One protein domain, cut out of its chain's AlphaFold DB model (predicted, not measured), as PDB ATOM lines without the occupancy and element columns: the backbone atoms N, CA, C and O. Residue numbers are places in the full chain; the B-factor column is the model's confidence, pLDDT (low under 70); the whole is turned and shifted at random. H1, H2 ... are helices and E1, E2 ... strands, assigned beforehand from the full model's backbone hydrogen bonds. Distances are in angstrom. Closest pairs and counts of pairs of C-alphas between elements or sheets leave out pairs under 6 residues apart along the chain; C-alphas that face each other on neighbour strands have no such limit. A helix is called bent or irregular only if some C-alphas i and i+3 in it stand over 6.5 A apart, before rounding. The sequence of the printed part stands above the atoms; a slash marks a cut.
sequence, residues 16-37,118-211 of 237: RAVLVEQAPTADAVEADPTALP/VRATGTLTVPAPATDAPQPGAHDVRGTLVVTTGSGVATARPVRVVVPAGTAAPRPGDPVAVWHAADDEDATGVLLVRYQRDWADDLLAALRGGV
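This is residues 16 to 37 and 118 to 211 of the 237 residues of an uncharacterized protein of Cellulosimicrobium sp. TH-20 (UniProt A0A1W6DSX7). Six strands form one sheet that curls into a small, nearly closed barrel, its edge strands E1 and E4 coming together at the seam. The short helix H1 sits outside over E6, and helix H2 begins on the barrel at E5 and runs outward, its residues 205 to 209 sticking out together with the tail 210 to 211. The printed part has 116 residues with two named helices and six named strands, in the order E1 H1 E2 E3 E4 E5 E6 H2; the class is mixed, helices and strands. The mixed sheet has the order E1 E6 E5 E2 E3 E4, with E1 and E6 parallel and the other neighbours antiparallel. The whole is compact, with a radius of gyration of the C-alphas of 13.7 A and spans of 40 by 38 by 26 A.

Start at E1, residues 18 to 22, parallel to E6, residues 191 to 195; look for N 19 and O 191, 2.8 A apart. E6 forms a hairpin with E5, residues 174 to 181, where N 179 and O 192 are 2.8 A apart. Next comes E2, residues 118 to 125, antiparallel to E5, with N 120 and O 178 at 2.8 A. E3, residues 139 to 148, follows with N 125 and O 144 at 2.8 A, then E4, residues 154 to 163, with N 145 and O 157 at 2.8 A; these N and O pairs are within hydrogen-bond range. E2 E3 E4 are a meander, each strand the antiparallel neighbour of the one before, and with E5, antiparallel to E2, a Greek key. In this folded sheet, bent back on itself, E1 E6 E5 face E3 E4, with E2 as the hinge. At the edges, the closest C-alphas of E1 and E4, Val 20 and Val 161, are 5.7 A apart. H1, residues 26 to 30, is on the sheet over E6 at a height of 8.5 A, its Val 29 C-alpha 5.3 A from that of Arg 194, the closest pair. On the same face, H2, residues 197 to 209, is over E5, only just over it alone, as 2 of its C-alphas fall on E2; its closest C-alpha pair with E5 is Ala 200 and Pro 175, 5.6 A. H2 touches H1 with residues 197 to 199 alone, closest at the C-alphas of Trp 199 and Ala 26, 4.8 A. Every O i to N i+4 pair is within range in H2; in H1 0 of 1 is, but 2 of 2 O i to N i+3 pairs are.

Find C-alpha 18 at (-8.804, -41.883, 2.298), where E1 begins. E3 is 27.4 A long, bending by 53 degrees at residue 142, and E4 25.4 A, bending by 60 degrees at residue 158. E5 measures 22.6 A, E2 22.1 A and H2 18.1 A; H2 ends at C-alpha 209, (15.624, -28.440, 15.607).

The C-alphas farthest apart, of Pro 136 and Ser 151, are 40.7 A apart. Residues 38 to 117 are not printed; C-alphas 37 and 118 are 17.2 A apart across this cut. The link from E2 to E3, residues 126 to 138, is long. Residue 16 and residues 210 to 211 have pLDDT under 70.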
ATOM      1  N   ARG A  16     -11.214 -46.488   0.087       62.03
ATOM      2  CA  ARG A  16     -11.883 -45.408  -0.658       62.03
ATOM      3  C   ARG A  16     -12.233 -44.163   0.163       62.03
ATOM      4  O   ARG A  16     -12.609 -43.159  -0.432       62.03
ATOM      5  N   ALA A  17     -12.193 -44.246   1.490       73.69
ATOM      6  CA  ALA A  17     -12.472 -43.109   2.363       73.69
ATOM      7  C   ALA A  17     -11.247 -42.200   2.566       73.69
ATOM      8  O   ALA A  17     -11.415 -41.073   3.018       73.69
ATOM      9  N   VAL A  18     -10.042 -42.666   2.216       80.44
ATOM     10  CA  VAL A  18      -8.804 -41.883   2.298       80.44
ATOM     11  C   VAL A  18      -8.417 -41.435   0.890       80.44
ATOM     12  O   VAL A  18      -8.048 -42.247   0.043       80.44
ATOM     13  N   LEU A  19      -8.545 -40.139   0.630       81.62
ATOM     14  CA  LEU A  19      -8.227 -39.501  -0.640       81.62
ATOM     15  C   LEU A  19      -6.820 -38.930  -0.539       81.62
ATOM     16  O   LEU A  19      -6.597 -38.028   0.256       81.62
ATOM     17  N   VAL A  20      -5.878 -39.450  -1.318       82.81
ATOM     18  CA  VAL A  20      -4.507 -38.930  -1.312       82.81
ATOM     19  C   VAL A  20      -4.305 -38.007  -2.500       82.81
ATOM     20  O   VAL A  20      -4.595 -38.377  -3.637       82.81
ATOM     21  N   GLU A  21      -3.797 -36.816  -2.220       86.00
ATOM     22  CA  GLU A  21      -3.423 -35.806  -3.196       86.00
ATOM     23  C   GLU A  21      -1.935 -35.485  -3.026       86.00
ATOM     24  O   GLU A  21      -1.483 -35.112  -1.941       86.00
ATOM     25  N   GLN A  22      -1.163 -35.640  -4.102       83.19
ATOM     26  CA  GLN A  22       0.216 -35.170  -4.130       83.19
ATOM     27  C   GLN A  22       0.202 -33.696  -4.528       83.19
ATOM     28  O   GLN A  22      -0.124 -33.361  -5.668       83.19
ATOM     29  N   ALA A  23       0.481 -32.826  -3.561       84.25
ATOM     30  CA  ALA A  23       0.401 -31.389  -3.765       84.25
ATOM     31  C   ALA A  23       1.551 -30.919  -4.680       84.25
ATOM     32  O   ALA A  23       2.668 -31.434  -4.576       84.25
ATOM     33  N   PRO A  24       1.308 -29.943  -5.575       82.31
ATOM     34  CA  PRO A  24       2.333 -29.454  -6.496       82.31
ATOM     35  C   PRO A  24       3.441 -28.663  -5.786       82.31
ATOM     36  O   PRO A  24       4.554 -28.588  -6.296       82.31
ATOM     37  N   THR A  25       3.142 -28.074  -4.625       83.88
ATOM     38  CA  THR A  25       4.064 -27.265  -3.817       83.88
ATOM     39  C   THR A  25       3.845 -27.528  -2.325       83.88
ATOM     40  O   THR A  25       2.793 -28.043  -1.936       83.88
ATOM     41  N   ALA A  26       4.824 -27.161  -1.492       84.75
ATOM     42  CA  ALA A  26       4.717 -27.254  -0.035       84.75
ATOM     43  C   ALA A  26       3.555 -26.404   0.516       84.75
ATOM     44  O   ALA A  26       2.744 -26.910   1.283       84.75
ATOM     45  N   ASP A  27       3.386 -25.166   0.039       85.50
ATOM     46  CA  ASP A  27       2.285 -24.288   0.473       85.50
ATOM     47  C   ASP A  27       0.900 -24.873   0.153       85.50
ATOM     48  O   ASP A  27      -0.059 -24.715   0.909       85.50
ATOM     49  N   ALA A  28       0.781 -25.607  -0.959       86.88
ATOM     50  CA  ALA A  28      -0.470 -26.247  -1.350       86.88
ATOM     51  C   ALA A  28      -0.866 -27.415  -0.425       86.88
ATOM     52  O   ALA A  28      -2.039 -27.794  -0.393       86.88
ATOM     53  N   VAL A  29       0.075 -27.973   0.348       85.75
ATOM     54  CA  VAL A  29      -0.224 -28.973   1.388       85.75
ATOM     55  C   VAL A  29      -1.073 -28.356   2.502       85.75
ATOM     56  O   VAL A  29      -1.955 -29.024   3.051       85.75
ATOM     57  N   GLU A  30      -0.822 -27.083   2.806       87.25
ATOM     58  CA  GLU A  30      -1.404 -26.361   3.937       87.25
ATOM     59  C   GLU A  30      -2.678 -25.593   3.595       87.25
ATOM     60  O   GLU A  30      -3.453 -25.274   4.494       87.25
ATOM     61  N   ALA A  31      -2.895 -25.293   2.315       89.38
ATOM     62  CA  ALA A  31      -4.064 -24.557   1.858       89.38
ATOM     63  C   ALA A  31      -5.365 -25.344   2.081       89.38
ATOM     64  O   ALA A  31      -5.407 -26.558   1.856       89.38
ATOM     65  N   ASP A  32      -6.445 -24.637   2.426       88.25
ATOM     66  CA  ASP A  32      -7.770 -25.241   2.563       88.25
ATOM     67  C   ASP A  32      -8.200 -25.939   1.258       88.25
ATOM     68  O   ASP A  32      -7.991 -25.419   0.150       88.25
ATOM     69  N   PRO A  33      -8.792 -27.144   1.335       88.38
ATOM     70  CA  PRO A  33      -9.207 -27.874   0.151       88.38
ATOM     71  C   PRO A  33     -10.442 -27.240  -0.495       88.38
ATOM     72  O   PRO A  33     -11.512 -27.172   0.096       88.38
ATOM     73  N   THR A  34     -10.313 -26.844  -1.761       87.00
ATOM     74  CA  THR A  34     -11.424 -26.328  -2.585       87.00
ATOM     75  C   THR A  34     -12.041 -27.393  -3.491       87.00
ATOM     76  O   THR A  34     -13.147 -27.229  -4.003       87.00
ATOM     77  N   ALA A  35     -11.333 -28.504  -3.689       87.69
ATOM     78  CA  ALA A  35     -11.773 -29.654  -4.457       87.69
ATOM     79  C   ALA A  35     -11.158 -30.930  -3.878       87.69
ATOM     80  O   ALA A  35     -10.143 -30.896  -3.184       87.69
ATOM     81  N   LEU A  36     -11.779 -32.068  -4.184       86.31
ATOM     82  CA  LEU A  36     -11.324 -33.378  -3.730       86.31
ATOM     83  C   LEU A  36     -10.987 -34.281  -4.919       86.31
ATOM     84  O   LEU A  36     -11.783 -34.323  -5.868       86.31
ATOM     85  N   PRO A  37      -9.911 -35.090  -4.838       83.88
ATOM     86  CA  PRO A  37      -9.561 -36.054  -5.873       83.88
ATOM     87  C   PRO A  37     -10.746 -36.947  -6.274       83.88
ATOM     88  O   PRO A  37     -11.592 -37.282  -5.425       83.88
ATOM     89  N   VAL A 118     -11.154 -29.220   8.640       90.81
ATOM     90  CA  VAL A 118     -10.268 -29.132   9.806       90.81
ATOM     91  C   VAL A 118      -8.980 -29.880   9.505       90.81
ATOM     92  O   VAL A 118      -9.003 -31.000   8.985       90.81
ATOM     93  N   ARG A 119      -7.850 -29.247   9.828       90.75
ATOM     94  CA  ARG A 119      -6.512 -29.790   9.601       90.75
ATOM     95  C   ARG A 119      -5.997 -30.520  10.840       90.75
ATOM     96  O   ARG A 119      -6.052 -30.007  11.954       90.75
ATOM     97  N   ALA A 120      -5.414 -31.683  10.604       88.12
ATOM     98  CA  ALA A 120      -4.622 -32.460  11.539       88.12
ATOM     99  C   ALA A 120      -3.319 -32.907  10.858       88.12
ATOM    100  O   ALA A 120      -3.196 -32.890   9.630       88.12
ATOM    101  N   THR A 121      -2.347 -33.345  11.652       87.31
ATOM    102  CA  THR A 121      -1.120 -33.963  11.137       87.31
ATOM    103  C   THR A 121      -1.211 -35.469  11.330       87.31
ATOM    104  O   THR A 121      -1.548 -35.957  12.410       87.31
ATOM    105  N   GLY A 122      -0.924 -36.217  10.270       89.12
ATOM    106  CA  GLY A 122      -0.816 -37.669  10.304       89.12
ATOM    107  C   GLY A 122       0.598 -38.131   9.993       89.12
ATOM    108  O   GLY A 122       1.448 -37.349   9.571       89.12
ATOM    109  N   THR A 123       0.837 -39.424  10.163       90.50
ATOM    110  CA  THR A 123       2.060 -40.093   9.722       90.50
ATOM    111  C   THR A 123       1.718 -41.259   8.814       90.50
ATOM    112  O   THR A 123       0.710 -41.952   8.989       90.50
ATOM    113  N   LEU A 124       2.553 -41.464   7.804       88.38
ATOM    114  CA  LEU A 124       2.323 -42.458   6.774       88.38
ATOM    115  C   LEU A 124       3.344 -43.590   6.904       88.38
ATOM    116  O   LEU A 124       4.548 -43.400   6.777       88.38
ATOM    117  N   THR A 125       2.865 -44.803   7.149       88.00
ATOM    118  CA  THR A 125       3.694 -46.010   7.139       88.00
ATOM    119  C   THR A 125       3.494 -46.733   5.813       88.00
ATOM    120  O   THR A 125       2.476 -47.401   5.605       88.00
ATOM    121  N   VAL A 126       4.451 -46.582   4.905       85.88
ATOM    122  CA  VAL A 126       4.525 -47.292   3.618       85.88
ATOM    123  C   VAL A 126       5.759 -48.188   3.576       85.88
ATOM    124  O   VAL A 126       6.662 -48.008   4.393       85.88
ATOM    125  N   PRO A 127       5.824 -49.165   2.655       82.38
ATOM    126  CA  PRO A 127       7.073 -49.840   2.340       82.38
ATOM    127  C   PRO A 127       8.153 -48.823   1.964       82.38
ATOM    128  O   PRO A 127       7.867 -47.844   1.276       82.38
ATOM    129  N   ALA A 128       9.391 -49.067   2.397       78.62
ATOM    130  CA  ALA A 128      10.514 -48.238   1.986       78.62
ATOM    131  C   ALA A 128      10.646 -48.265   0.452       78.62
ATOM    132  O   ALA A 128      10.555 -49.349  -0.141       78.62
ATOM    133  N   PRO A 129      10.838 -47.107  -0.202       73.81
ATOM    134  CA  PRO A 129      11.034 -47.086  -1.639       73.81
ATOM    135  C   PRO A 129      12.351 -47.791  -1.994       73.81
ATOM    136  O   PRO A 129      13.340 -47.695  -1.270       73.81
ATOM    137  N   ALA A 130      12.373 -48.498  -3.126       72.31
ATOM    138  CA  ALA A 130      13.576 -49.192  -3.600       72.31
ATOM    139  C   ALA A 130      14.718 -48.223  -3.962       72.31
ATOM    140  O   ALA A 130      15.887 -48.593  -3.940       72.31
ATOM    141  N   THR A 131      14.367 -46.985  -4.310       73.00
ATOM    142  CA  THR A 131      15.286 -45.881  -4.573       73.00
ATOM    143  C   THR A 131      14.644 -44.580  -4.112       73.00
ATOM    144  O   THR A 131      13.429 -44.418  -4.213       73.00
ATOM    145  N   ASP A 132      15.459 -43.648  -3.626       72.75
ATOM    146  CA  ASP A 132      15.014 -42.292  -3.302       72.75
ATOM    147  C   ASP A 132      14.721 -41.449  -4.555       72.75
ATOM    148  O   ASP A 132      14.078 -40.403  -4.449       72.75
ATOM    149  N   ALA A 133      15.176 -41.899  -5.730       73.81
ATOM    150  CA  ALA A 133      14.989 -41.194  -6.989       73.81
ATOM    151  C   ALA A 133      13.540 -41.308  -7.509       73.81
ATOM    152  O   ALA A 133      12.919 -42.369  -7.379       73.81
ATOM    153  N   PRO A 134      13.012 -40.255  -8.164       79.00
ATOM    154  CA  PRO A 134      11.733 -40.327  -8.856       79.00
ATOM    155  C   PRO A 134      11.703 -41.468  -9.875       79.00
ATOM    156  O   PRO A 134      12.631 -41.632 -10.671       79.00
ATOM    157  N   GLN A 135      10.628 -42.256  -9.864       76.25
ATOM    158  CA  GLN A 135      10.485 -43.371 -10.796       76.25
ATOM    159  C   GLN A 135       9.876 -42.916 -12.131       76.25
ATOM    160  O   GLN A 135       9.020 -42.019 -12.160       76.25
ATOM    161  N   PRO A 136      10.285 -43.542 -13.252       72.06
ATOM    162  CA  PRO A 136       9.630 -43.333 -14.530       72.06
ATOM    163  C   PRO A 136       8.238 -43.971 -14.494       72.06
ATOM    164  O   PRO A 136       8.092 -45.183 -14.361       72.06
ATOM    165  N   GLY A 137       7.209 -43.138 -14.642       78.88
ATOM    166  CA  GLY A 137       5.814 -43.571 -14.662       78.88
ATOM    167  C   GLY A 137       5.093 -43.424 -13.322       78.88
ATOM    168  O   GLY A 137       5.693 -43.381 -12.247       78.88
ATOM    169  N   ALA A 138       3.768 -43.312 -13.410       82.75
ATOM    170  CA  ALA A 138       2.914 -43.267 -12.234       82.75
ATOM    171  C   ALA A 138       2.781 -44.666 -11.624       82.75
ATOM    172  O   ALA A 138       2.654 -45.655 -12.350       82.75
ATOM    173  N   HIS A 139       2.786 -44.744 -10.299       82.44
ATOM    174  CA  HIS A 139       2.695 -46.007  -9.576       82.44
ATOM    175  C   HIS A 139       1.883 -45.862  -8.287       82.44
ATOM    176  O   HIS A 139       1.668 -44.765  -7.777       82.44
ATOM    177  N   ASP A 140       1.410 -46.994  -7.773       84.62
ATOM    178  CA  ASP A 140       0.615 -47.057  -6.552       84.62
ATOM    179  C   ASP A 140       1.455 -47.552  -5.376       84.62
ATOM    180  O   ASP A 140       2.076 -48.613  -5.452       84.62
ATOM    181  N   VAL A 141       1.382 -46.847  -4.249       84.00
ATOM    182  CA  VAL A 141       1.965 -47.277  -2.974       84.00
ATOM    183  C   VAL A 141       0.840 -47.534  -1.976       84.00
ATOM    184  O   VAL A 141      -0.029 -46.690  -1.762       84.00
ATOM    185  N   ARG A 142       0.832 -48.717  -1.356       87.00
ATOM    186  CA  ARG A 142      -0.125 -49.061  -0.293       87.00
ATOM    187  C   ARG A 142       0.549 -48.971   1.065       87.00
ATOM    188  O   ARG A 142       1.673 -49.438   1.220       87.00
ATOM    189  N   GLY A 143      -0.155 -48.420   2.043       86.88
ATOM    190  CA  GLY A 143       0.360 -48.262   3.396       86.88
ATOM    191  C   GLY A 143      -0.739 -48.121   4.435       86.88
ATOM    192  O   GLY A 143      -1.913 -48.406   4.185       86.88
ATOM    193  N   THR A 144      -0.337 -47.659   5.610       89.69
ATOM    194  CA  THR A 144      -1.239 -47.279   6.698       89.69
ATOM    195  C   THR A 144      -1.002 -45.818   7.053       89.69
ATOM    196  O   THR A 144       0.134 -45.395   7.232       89.69
ATOM    197  N   LEU A 145      -2.080 -45.050   7.133       88.44
ATOM    198  CA  LEU A 145      -2.111 -43.703   7.675       88.44
ATOM    199  C   LEU A 145      -2.456 -43.792   9.162       88.44
ATOM    200  O   LEU A 145      -3.445 -44.438   9.517       88.44
ATOM    201  N   VAL A 146      -1.685 -43.127  10.013       89.19
ATOM    202  CA  VAL A 146      -2.021 -42.908  11.421       89.19
ATOM    203  C   VAL A 146      -2.337 -41.431  11.603       89.19
ATOM    204  O   VAL A 146      -1.508 -40.578  11.305       89.19
ATOM    205  N   VAL A 147      -3.545 -41.128  12.069       85.38
ATOM    206  CA  VAL A 147      -3.999 -39.758  12.336       85.38
ATOM    207  C   VAL A 147      -4.256 -39.620  13.823       85.38
ATOM    208  O   VAL A 147      -4.946 -40.460  14.401       85.38
ATOM    209  N   THR A 148      -3.735 -38.556  14.421       82.25
ATOM    210  CA  THR A 148      -4.100 -38.144  15.775       82.25
ATOM    211  C   THR A 148      -4.893 -36.852  15.646       82.25
ATOM    212  O   THR A 148      -4.350 -35.836  15.220       82.25
ATOM    213  N   THR A 149      -6.189 -36.906  15.936       76.81
ATOM    214  CA  THR A 149      -7.076 -35.736  15.883       76.81
ATOM    215  C   THR A 149      -7.104 -35.005  17.227       76.81
ATOM    216  O   THR A 149      -6.431 -35.407  18.181       76.81
ATOM    217  N   GLY A 150      -7.902 -33.935  17.325       71.25
ATOM    218  CA  GLY A 150      -8.069 -33.152  18.555       71.25
ATOM    219  C   GLY A 150      -8.538 -33.964  19.772       71.25
ATOM    220  O   GLY A 150      -8.255 -33.570  20.898       71.25
ATOM    221  N   SER A 151      -9.170 -35.128  19.568       72.12
ATOM    222  CA  SER A 151      -9.550 -36.049  20.650       72.12
ATOM    223  C   SER A 151      -8.355 -36.788  21.276       72.12
ATOM    224  O   SER A 151      -8.495 -37.439  22.312       72.12
ATOM    225  N   GLY A 152      -7.169 -36.708  20.660       74.38
ATOM    226  CA  GLY A 152      -5.944 -37.378  21.101       74.38
ATOM    227  C   GLY A 152      -5.900 -38.878  20.790       74.38
ATOM    228  O   GLY A 152      -4.907 -39.543  21.091       74.38
ATOM    229  N   VAL A 153      -6.945 -39.433  20.169       77.81
ATOM    230  CA  VAL A 153      -7.015 -40.855  19.817       77.81
ATOM    231  C   VAL A 153      -6.316 -41.107  18.483       77.81
ATOM    232  O   VAL A 153      -6.765 -40.664  17.427       77.81
ATOM    233  N   ALA A 154      -5.238 -41.894  18.517       80.56
ATOM    234  CA  ALA A 154      -4.551 -42.335  17.309       80.56
ATOM    235  C   ALA A 154      -5.389 -43.368  16.537       80.56
ATOM    236  O   ALA A 154      -5.731 -44.448  17.036       80.56
ATOM    237  N   THR A 155      -5.672 -43.049  15.280       81.69
ATOM    238  CA  THR A 155      -6.553 -43.816  14.409       81.69
ATOM    239  C   THR A 155      -5.801 -44.283  13.169       81.69
ATOM    240  O   THR A 155      -5.310 -43.477  12.384       81.69
ATOM    241  N   ALA A 156      -5.731 -45.605  12.972       83.94
ATOM    242  CA  ALA A 156      -5.061 -46.216  11.824       83.94
ATOM    243  C   ALA A 156      -6.042 -46.508  10.671       83.94
ATOM    244  O   ALA A 156      -7.152 -47.018  10.891       83.94
ATOM    245  N   ARG A 157      -5.629 -46.214   9.431       82.38
ATOM    246  CA  ARG A 157      -6.418 -46.414   8.205       82.38
ATOM    247  C   ARG A 157      -5.567 -46.972   7.063       82.38
ATOM    248  O   ARG A 157      -4.473 -46.464   6.837       82.38
ATOM    249  N   PRO A 158      -6.052 -47.975   6.311       84.00
ATOM    250  CA  PRO A 158      -5.375 -48.384   5.088       84.00
ATOM    251  C   PRO A 158      -5.464 -47.253   4.055       84.00
ATOM    252  O   PRO A 158      -6.520 -46.635   3.898       84.00
ATOM    253  N   VAL A 159      -4.363 -46.985   3.359       84.88
ATOM    254  CA  VAL A 159      -4.258 -45.903   2.375       84.88
ATOM    255  C   VAL A 159      -3.602 -46.398   1.088       84.88
ATOM    256  O   VAL A 159      -2.701 -47.240   1.111       84.88
ATOM    257  N   ARG A 160      -4.058 -45.854  -0.041       84.19
ATOM    258  CA  ARG A 160      -3.432 -46.007  -1.356       84.19
ATOM    259  C   ARG A 160      -3.006 -44.631  -1.853       84.19
ATOM    260  O   ARG A 160      -3.850 -43.762  -2.045       84.19
ATOM    261  N   VAL A 161      -1.711 -44.464  -2.074       82.19
ATOM    262  CA  VAL A 161      -1.096 -43.261  -2.634       82.19
ATOM    263  C   VAL A 161      -0.850 -43.501  -4.118       82.19
ATOM    264  O   VAL A 161      -0.193 -44.478  -4.474       82.19
ATOM    265  N   VAL A 162      -1.370 -42.626  -4.974       82.69
ATOM    266  CA  VAL A 162      -1.012 -42.595  -6.397       82.69
ATOM    267  C   VAL A 162       0.125 -41.594  -6.544       82.69
ATOM    268  O   VAL A 162      -0.093 -40.404  -6.338       82.69
ATOM    269  N   VAL A 163       1.321 -42.074  -6.873       81.50
ATOM    270  CA  VAL A 163       2.517 -41.244  -7.059       81.50
ATOM    271  C   VAL A 163       2.639 -40.911  -8.549       81.50
ATOM    272  O   VAL A 163       2.810 -41.836  -9.353       81.50
ATOM    273  N   PRO A 164       2.519 -39.636  -8.970       81.69
ATOM    274  CA  PRO A 164       2.704 -39.236 -10.357       81.69
ATOM    275  C   PRO A 164       4.123 -39.513 -10.858       81.69
ATOM    276  O   PRO A 164       5.097 -39.507 -10.102       81.69
ATOM    277  N   ALA A 165       4.245 -39.700 -12.171       80.88
ATOM    278  CA  ALA A 165       5.537 -39.880 -12.821       80.88
ATOM    279  C   ALA A 165       6.476 -38.699 -12.533       80.88
ATOM    280  O   ALA A 165       6.056 -37.544 -12.591       80.88
ATOM    281  N   GLY A 166       7.750 -38.989 -12.257       78.12
ATOM    282  CA  GLY A 166       8.752 -37.947 -12.015       78.12
ATOM    283  C   GLY A 166       8.647 -37.265 -10.650       78.12
ATOM    284  O   GLY A 166       9.415 -36.346 -10.380       78.12
ATOM    285  N   THR A 167       7.765 -37.739  -9.766       80.50
ATOM    286  CA  THR A 167       7.736 -37.316  -8.363       80.50
ATOM    287  C   THR A 167       8.365 -38.369  -7.460       80.50
ATOM    288  O   THR A 167       8.376 -39.567  -7.754       80.50
ATOM    289  N   ALA A 168       8.930 -37.905  -6.352       82.00
ATOM    290  CA  ALA A 168       9.417 -38.777  -5.305       82.00
ATOM    291  C   ALA A 168       8.248 -39.467  -4.583       82.00
ATOM    292  O   ALA A 168       7.240 -38.832  -4.260       82.00
ATOM    293  N   ALA A 169       8.406 -40.762  -4.307       81.56
ATOM    294  CA  ALA A 169       7.458 -41.510  -3.493       81.56
ATOM    295  C   ALA A 169       7.585 -41.132  -2.000       81.56
ATOM    296  O   ALA A 169       8.672 -40.718  -1.574       81.56
ATOM    297  N   PRO A 170       6.512 -41.315  -1.205       86.19
ATOM    298  CA  PRO A 170       6.561 -41.127   0.240       86.19
ATOM    299  C   PRO A 170       7.515 -42.107   0.920       86.19
ATOM    300  O   PRO A 170       7.624 -43.266   0.502       86.19
ATOM    301  N   ARG A 171       8.162 -41.667   2.000       89.62
ATOM    302  CA  ARG A 171       9.002 -42.521   2.842       89.62
ATOM    303  C   ARG A 171       8.224 -43.036   4.058       89.62
ATOM    304  O   ARG A 171       7.234 -42.433   4.485       89.62
ATOM    305  N   PRO A 172       8.652 -44.165   4.648       88.62
ATOM    306  CA  PRO A 172       8.078 -44.637   5.898       88.62
ATOM    307  C   PRO A 172       8.295 -43.605   7.012       88.62
ATOM    308  O   PRO A 172       9.428 -43.224   7.292       88.62
ATOM    309  N   GLY A 173       7.213 -43.203   7.675       87.75
ATOM    310  CA  GLY A 173       7.247 -42.241   8.774       87.75
ATOM    311  C   GLY A 173       7.129 -40.782   8.339       87.75
ATOM    312  O   GLY A 173       7.120 -39.918   9.213       87.75
ATOM    313  N   ASP A 174       6.992 -40.506   7.037       90.94
ATOM    314  CA  ASP A 174       6.774 -39.141   6.568       90.94
ATOM    315  C   ASP A 174       5.507 -38.551   7.205       90.94
ATOM    316  O   ASP A 174       4.461 -39.224   7.261       90.94
ATOM    317  N   PRO A 175       5.574 -37.299   7.693       92.06
ATOM    318  CA  PRO A 175       4.380 -36.584   8.080       92.06
ATOM    319  C   PRO A 175       3.527 -36.281   6.849       92.06
ATOM    320  O   PRO A 175       4.018 -36.122   5.729       92.06
ATOM    321  N   VAL A 176       2.225 -36.163   7.071       92.12
ATOM    322  CA  VAL A 176       1.248 -35.769   6.054       92.12
ATOM    323  C   VAL A 176       0.251 -34.784   6.650       92.12
ATOM    324  O   VAL A 176      -0.106 -34.892   7.827       92.12
ATOM    325  N   ALA A 177      -0.242 -33.851   5.838       92.12
ATOM    326  CA  ALA A 177      -1.390 -33.044   6.227       92.12
ATOM    327  C   ALA A 177      -2.668 -33.848   5.993       92.12
ATOM    328  O   ALA A 177      -2.894 -34.383   4.906       92.12
ATOM    329  N   VAL A 178      -3.502 -33.941   7.023       92.00
ATOM    330  CA  VAL A 178      -4.775 -34.654   6.986       92.00
ATOM    331  C   VAL A 178      -5.893 -33.655   7.202       92.00
ATOM    332  O   VAL A 178      -5.899 -32.918   8.178       92.00
ATOM    333  N   TRP A 179      -6.863 -33.669   6.305       92.75
ATOM    334  CA  TRP A 179      -8.064 -32.862   6.378       92.75
ATOM    335  C   TRP A 179      -9.260 -33.769   6.633       92.75
ATOM    336  O   TRP A 179      -9.428 -34.793   5.959       92.75
ATOM    337  N   HIS A 180     -10.086 -33.390   7.598       91.06
ATOM    338  CA  HIS A 180     -11.335 -34.064   7.933       91.06
ATOM    339  C   HIS A 180     -12.448 -33.033   8.134       91.06
ATOM    340  O   HIS A 180     -12.187 -31.834   8.230       91.06
ATOM    341  N   ALA A 181     -13.697 -33.490   8.161       90.88
ATOM    342  CA  ALA A 181     -14.821 -32.613   8.460       90.88
ATOM    343  C   ALA A 181     -14.836 -32.252   9.954       90.88
ATOM    344  O   ALA A 181     -14.502 -33.086  10.801       90.88
ATOM    345  N   ALA A 182     -15.231 -31.019  10.282       87.88
ATOM    346  CA  ALA A 182     -15.292 -30.538  11.663       87.88
ATOM    347  C   ALA A 182     -16.232 -31.358  12.567       87.88
ATOM    348  O   ALA A 182     -15.979 -31.486  13.761       87.88
ATOM    349  N   ASP A 183     -17.296 -31.932  12.003       85.38
ATOM    350  CA  ASP A 183     -18.256 -32.791  12.705       85.38
ATOM    351  C   ASP A 183     -17.767 -34.243  12.890       85.38
ATOM    352  O   ASP A 183     -18.454 -35.058  13.508       85.38
ATOM    353  N   ASP A 184     -16.572 -34.568  12.390       83.06
ATOM    354  CA  ASP A 184     -15.921 -35.875  12.493       83.06
ATOM    355  C   ASP A 184     -14.616 -35.771  13.296       83.06
ATOM    356  O   ASP A 184     -13.514 -35.940  12.772       83.06
ATOM    357  N   GLU A 185     -14.750 -35.501  14.598       76.56
ATOM    358  CA  GLU A 185     -13.624 -35.322  15.530       76.56
ATOM    359  C   GLU A 185     -12.669 -36.524  15.590       76.56
ATOM    360  O   GLU A 185     -11.490 -36.362  15.897       76.56
ATOM    361  N   ASP A 186     -13.149 -37.726  15.272       74.50
ATOM    362  CA  ASP A 186     -12.364 -38.965  15.308       74.50
ATOM    363  C   ASP A 186     -11.818 -39.384  13.927       74.50
ATOM    364  O   ASP A 186     -11.298 -40.500  13.783       74.50
ATOM    365  N   ALA A 187     -11.947 -38.539  12.893       74.31
ATOM    366  CA  ALA A 187     -11.474 -38.830  11.533       74.31
ATOM    367  C   ALA A 187     -11.951 -40.219  11.035       74.31
ATOM    368  O   ALA A 187     -11.194 -41.071  10.539       74.31
ATOM    369  N   THR A 188     -13.236 -40.511  11.243       75.00
ATOM    370  CA  THR A 188     -13.865 -41.798  10.921       75.00
ATOM    371  C   THR A 188     -14.550 -41.829   9.560       75.00
ATOM    372  O   THR A 188     -14.833 -42.918   9.058       75.00
ATOM    373  N   GLY A 189     -14.812 -40.663   8.980       82.38
ATOM    374  CA  GLY A 189     -15.451 -40.441   7.697       82.38
ATOM    375  C   GLY A 189     -14.454 -40.376   6.543       82.38
ATOM    376  O   GLY A 189     -13.646 -41.284   6.348       82.38
ATOM    377  N   VAL A 190     -14.580 -39.334   5.720       87.12
ATOM    378  CA  VAL A 190     -13.707 -39.091   4.566       87.12
ATOM    379  C   VAL A 190     -12.513 -38.266   5.019       87.12
ATOM    380  O   VAL A 190     -12.691 -37.250   5.682       87.12
ATOM    381  N   LEU A 191     -11.316 -38.692   4.627       90.12
ATOM    382  CA  LEU A 191     -10.066 -37.995   4.903       90.12
ATOM    383  C   LEU A 191      -9.421 -37.583   3.589       90.12
ATOM    384  O   LEU A 191      -9.304 -38.405   2.680       90.12
ATOM    385  N   LEU A 192      -8.969 -36.339   3.504       90.81
ATOM    386  CA  LEU A 192      -8.058 -35.894   2.456       90.81
ATOM    387  C   LEU A 192      -6.647 -35.841   3.038       90.81
ATOM    388  O   LEU A 192      -6.400 -35.167   4.030       90.81
ATOM    389  N   VAL A 193      -5.719 -36.548   2.413       91.50
ATOM    390  CA  VAL A 193      -4.304 -36.570   2.770       91.50
ATOM    391  C   VAL A 193      -3.549 -35.810   1.698       91.50
ATOM    392  O   VAL A 193      -3.542 -36.234   0.542       91.50
ATOM    393  N   ARG A 194      -2.905 -34.709   2.076       92.69
ATOM    394  CA  ARG A 194      -2.006 -33.960   1.201       92.69
ATOM    395  C   ARG A 194      -0.566 -34.245   1.576       92.69
ATOM    396  O   ARG A 194      -0.190 -34.168   2.746       92.69
ATOM    397  N   TYR A 195       0.219 -34.594   0.567       90.62
ATOM    398  CA  TYR A 195       1.629 -34.915   0.728       90.62
ATOM    399  C   TYR A 195       2.479 -34.181  -0.304       90.62
ATOM    400  O   TYR A 195       2.149 -34.152  -1.491       90.62
ATOM    401  N   GLN A 196       3.599 -33.640   0.166       89.94
ATOM    402  CA  GLN A 196       4.702 -33.147  -0.644       89.94
ATOM    403  C   GLN A 196       5.995 -33.398   0.153       89.94
ATOM    404  O   GLN A 196       5.997 -33.291   1.380       89.94
ATOM    405  N   ARG A 197       7.065 -33.820  -0.533       87.69
ATOM    406  CA  ARG A 197       8.285 -34.322   0.117       87.69
ATOM    407  C   ARG A 197       9.118 -33.235   0.794       87.69
ATOM    408  O   ARG A 197       9.557 -33.455   1.913       87.69
ATOM    409  N   ASP A 198       9.278 -32.079   0.167       89.81
ATOM    410  CA  ASP A 198       9.982 -30.932   0.751       89.81
ATOM    411  C   ASP A 198       9.249 -30.424   2.000       89.81
ATOM    412  O   ASP A 198       9.871 -30.225   3.033       89.81
ATOM    413  N   TRP A 199       7.912 -30.347   1.965       92.62
ATOM    414  CA  TRP A 199       7.101 -30.024   3.146       92.62
ATOM    415  C   TRP A 199       7.327 -31.021   4.291       92.62
ATOM    416  O   TRP A 199       7.436 -30.637   5.456       92.62
ATOM    417  N   ALA A 200       7.404 -32.314   3.966       91.12
ATOM    418  CA  ALA A 200       7.660 -33.353   4.954       91.12
ATOM    419  C   ALA A 200       9.078 -33.255   5.540       91.12
ATOM    420  O   ALA A 200       9.248 -33.372   6.756       91.12
ATOM    421  N   ASP A 201      10.079 -33.011   4.692       91.00
ATOM    422  CA  ASP A 201      11.473 -32.823   5.094       91.00
ATOM    423  C   ASP A 201      11.630 -31.560   5.972       91.00
ATOM    424  O   ASP A 201      12.261 -31.637   7.030       91.00
ATOM    425  N   ASP A 202      10.981 -30.448   5.612       91.25
ATOM    426  CA  ASP A 202      10.964 -29.193   6.375       91.25
ATOM    427  C   ASP A 202      10.313 -29.373   7.752       91.25
ATOM    428  O   ASP A 202      10.870 -28.954   8.773       91.25
ATOM    429  N   LEU A 203       9.164 -30.058   7.820       89.75
ATOM    430  CA  LEU A 203       8.491 -30.322   9.092       89.75
ATOM    431  C   LEU A 203       9.334 -31.234   9.994       89.75
ATOM    432  O   LEU A 203       9.444 -30.999  11.198       89.75
ATOM    433  N   LEU A 204       9.965 -32.266   9.429       90.31
ATOM    434  CA  LEU A 204      10.870 -33.136  10.178       90.31
ATOM    435  C   LEU A 204      12.121 -32.389  10.653       90.31
ATOM    436  O   LEU A 204      12.591 -32.651  11.763       90.31
ATOM    437  N   ALA A 205      12.666 -31.477   9.848       90.00
ATOM    438  CA  ALA A 205      13.786 -30.630  10.240       90.00
ATOM    439  C   ALA A 205      13.397 -29.702  11.401       90.00
ATOM    440  O   ALA A 205      14.123 -29.640  12.395       90.00
ATOM    441  N   ALA A 206      12.222 -29.070  11.334       88.88
ATOM    442  CA  ALA A 206      11.690 -28.233  12.407       88.88
ATOM    443  C   ALA A 206      11.491 -29.022  13.714       88.88
ATOM    444  O   ALA A 206      11.894 -28.566  14.783       88.88
ATOM    445  N   LEU A 207      10.946 -30.241  13.634       86.94
ATOM    446  CA  LEU A 207      10.758 -31.116  14.798       86.94
ATOM    447  C   LEU A 207      12.085 -31.547  15.444       86.94
ATOM    448  O   LEU A 207      12.155 -31.675  16.665       86.94
ATOM    449  N   ARG A 208      13.144 -31.758  14.650       87.69
ATOM    450  CA  ARG A 208      14.487 -32.090  15.164       87.69
ATOM    451  C   ARG A 208      15.206 -30.874  15.746       87.69
ATOM    452  O   ARG A 208      15.897 -31.013  16.748       87.69
ATOM    453  N   GLY A 209      15.041 -29.701  15.136       74.88
ATOM    454  CA  GLY A 209      15.624 -28.440  15.607       74.88
ATOM    455  C   GLY A 209      14.929 -27.849  16.840       74.88
ATOM    456  O   GLY A 209      15.503 -26.995  17.505       74.88
ATOM    457  N   GLY A 210      13.717 -28.312  17.161       55.44
ATOM    458  CA  GLY A 210      12.928 -27.876  18.317       55.44
ATOM    459  C   GLY A 210      13.240 -28.583  19.641       55.44
ATOM    460  O   GLY A 210      12.603 -28.270  20.644       55.44
ATOM    461  N   VAL A 211      14.192 -29.522  19.682       45.84
ATOM    462  CA  VAL A 211      14.734 -30.030  20.951       45.84
ATOM    463  C   VAL A 211      15.750 -28.995  21.439       45.84
ATOM    464  O   VAL A 211      16.814 -28.901  20.823       45.84
TER     465      VAL A 211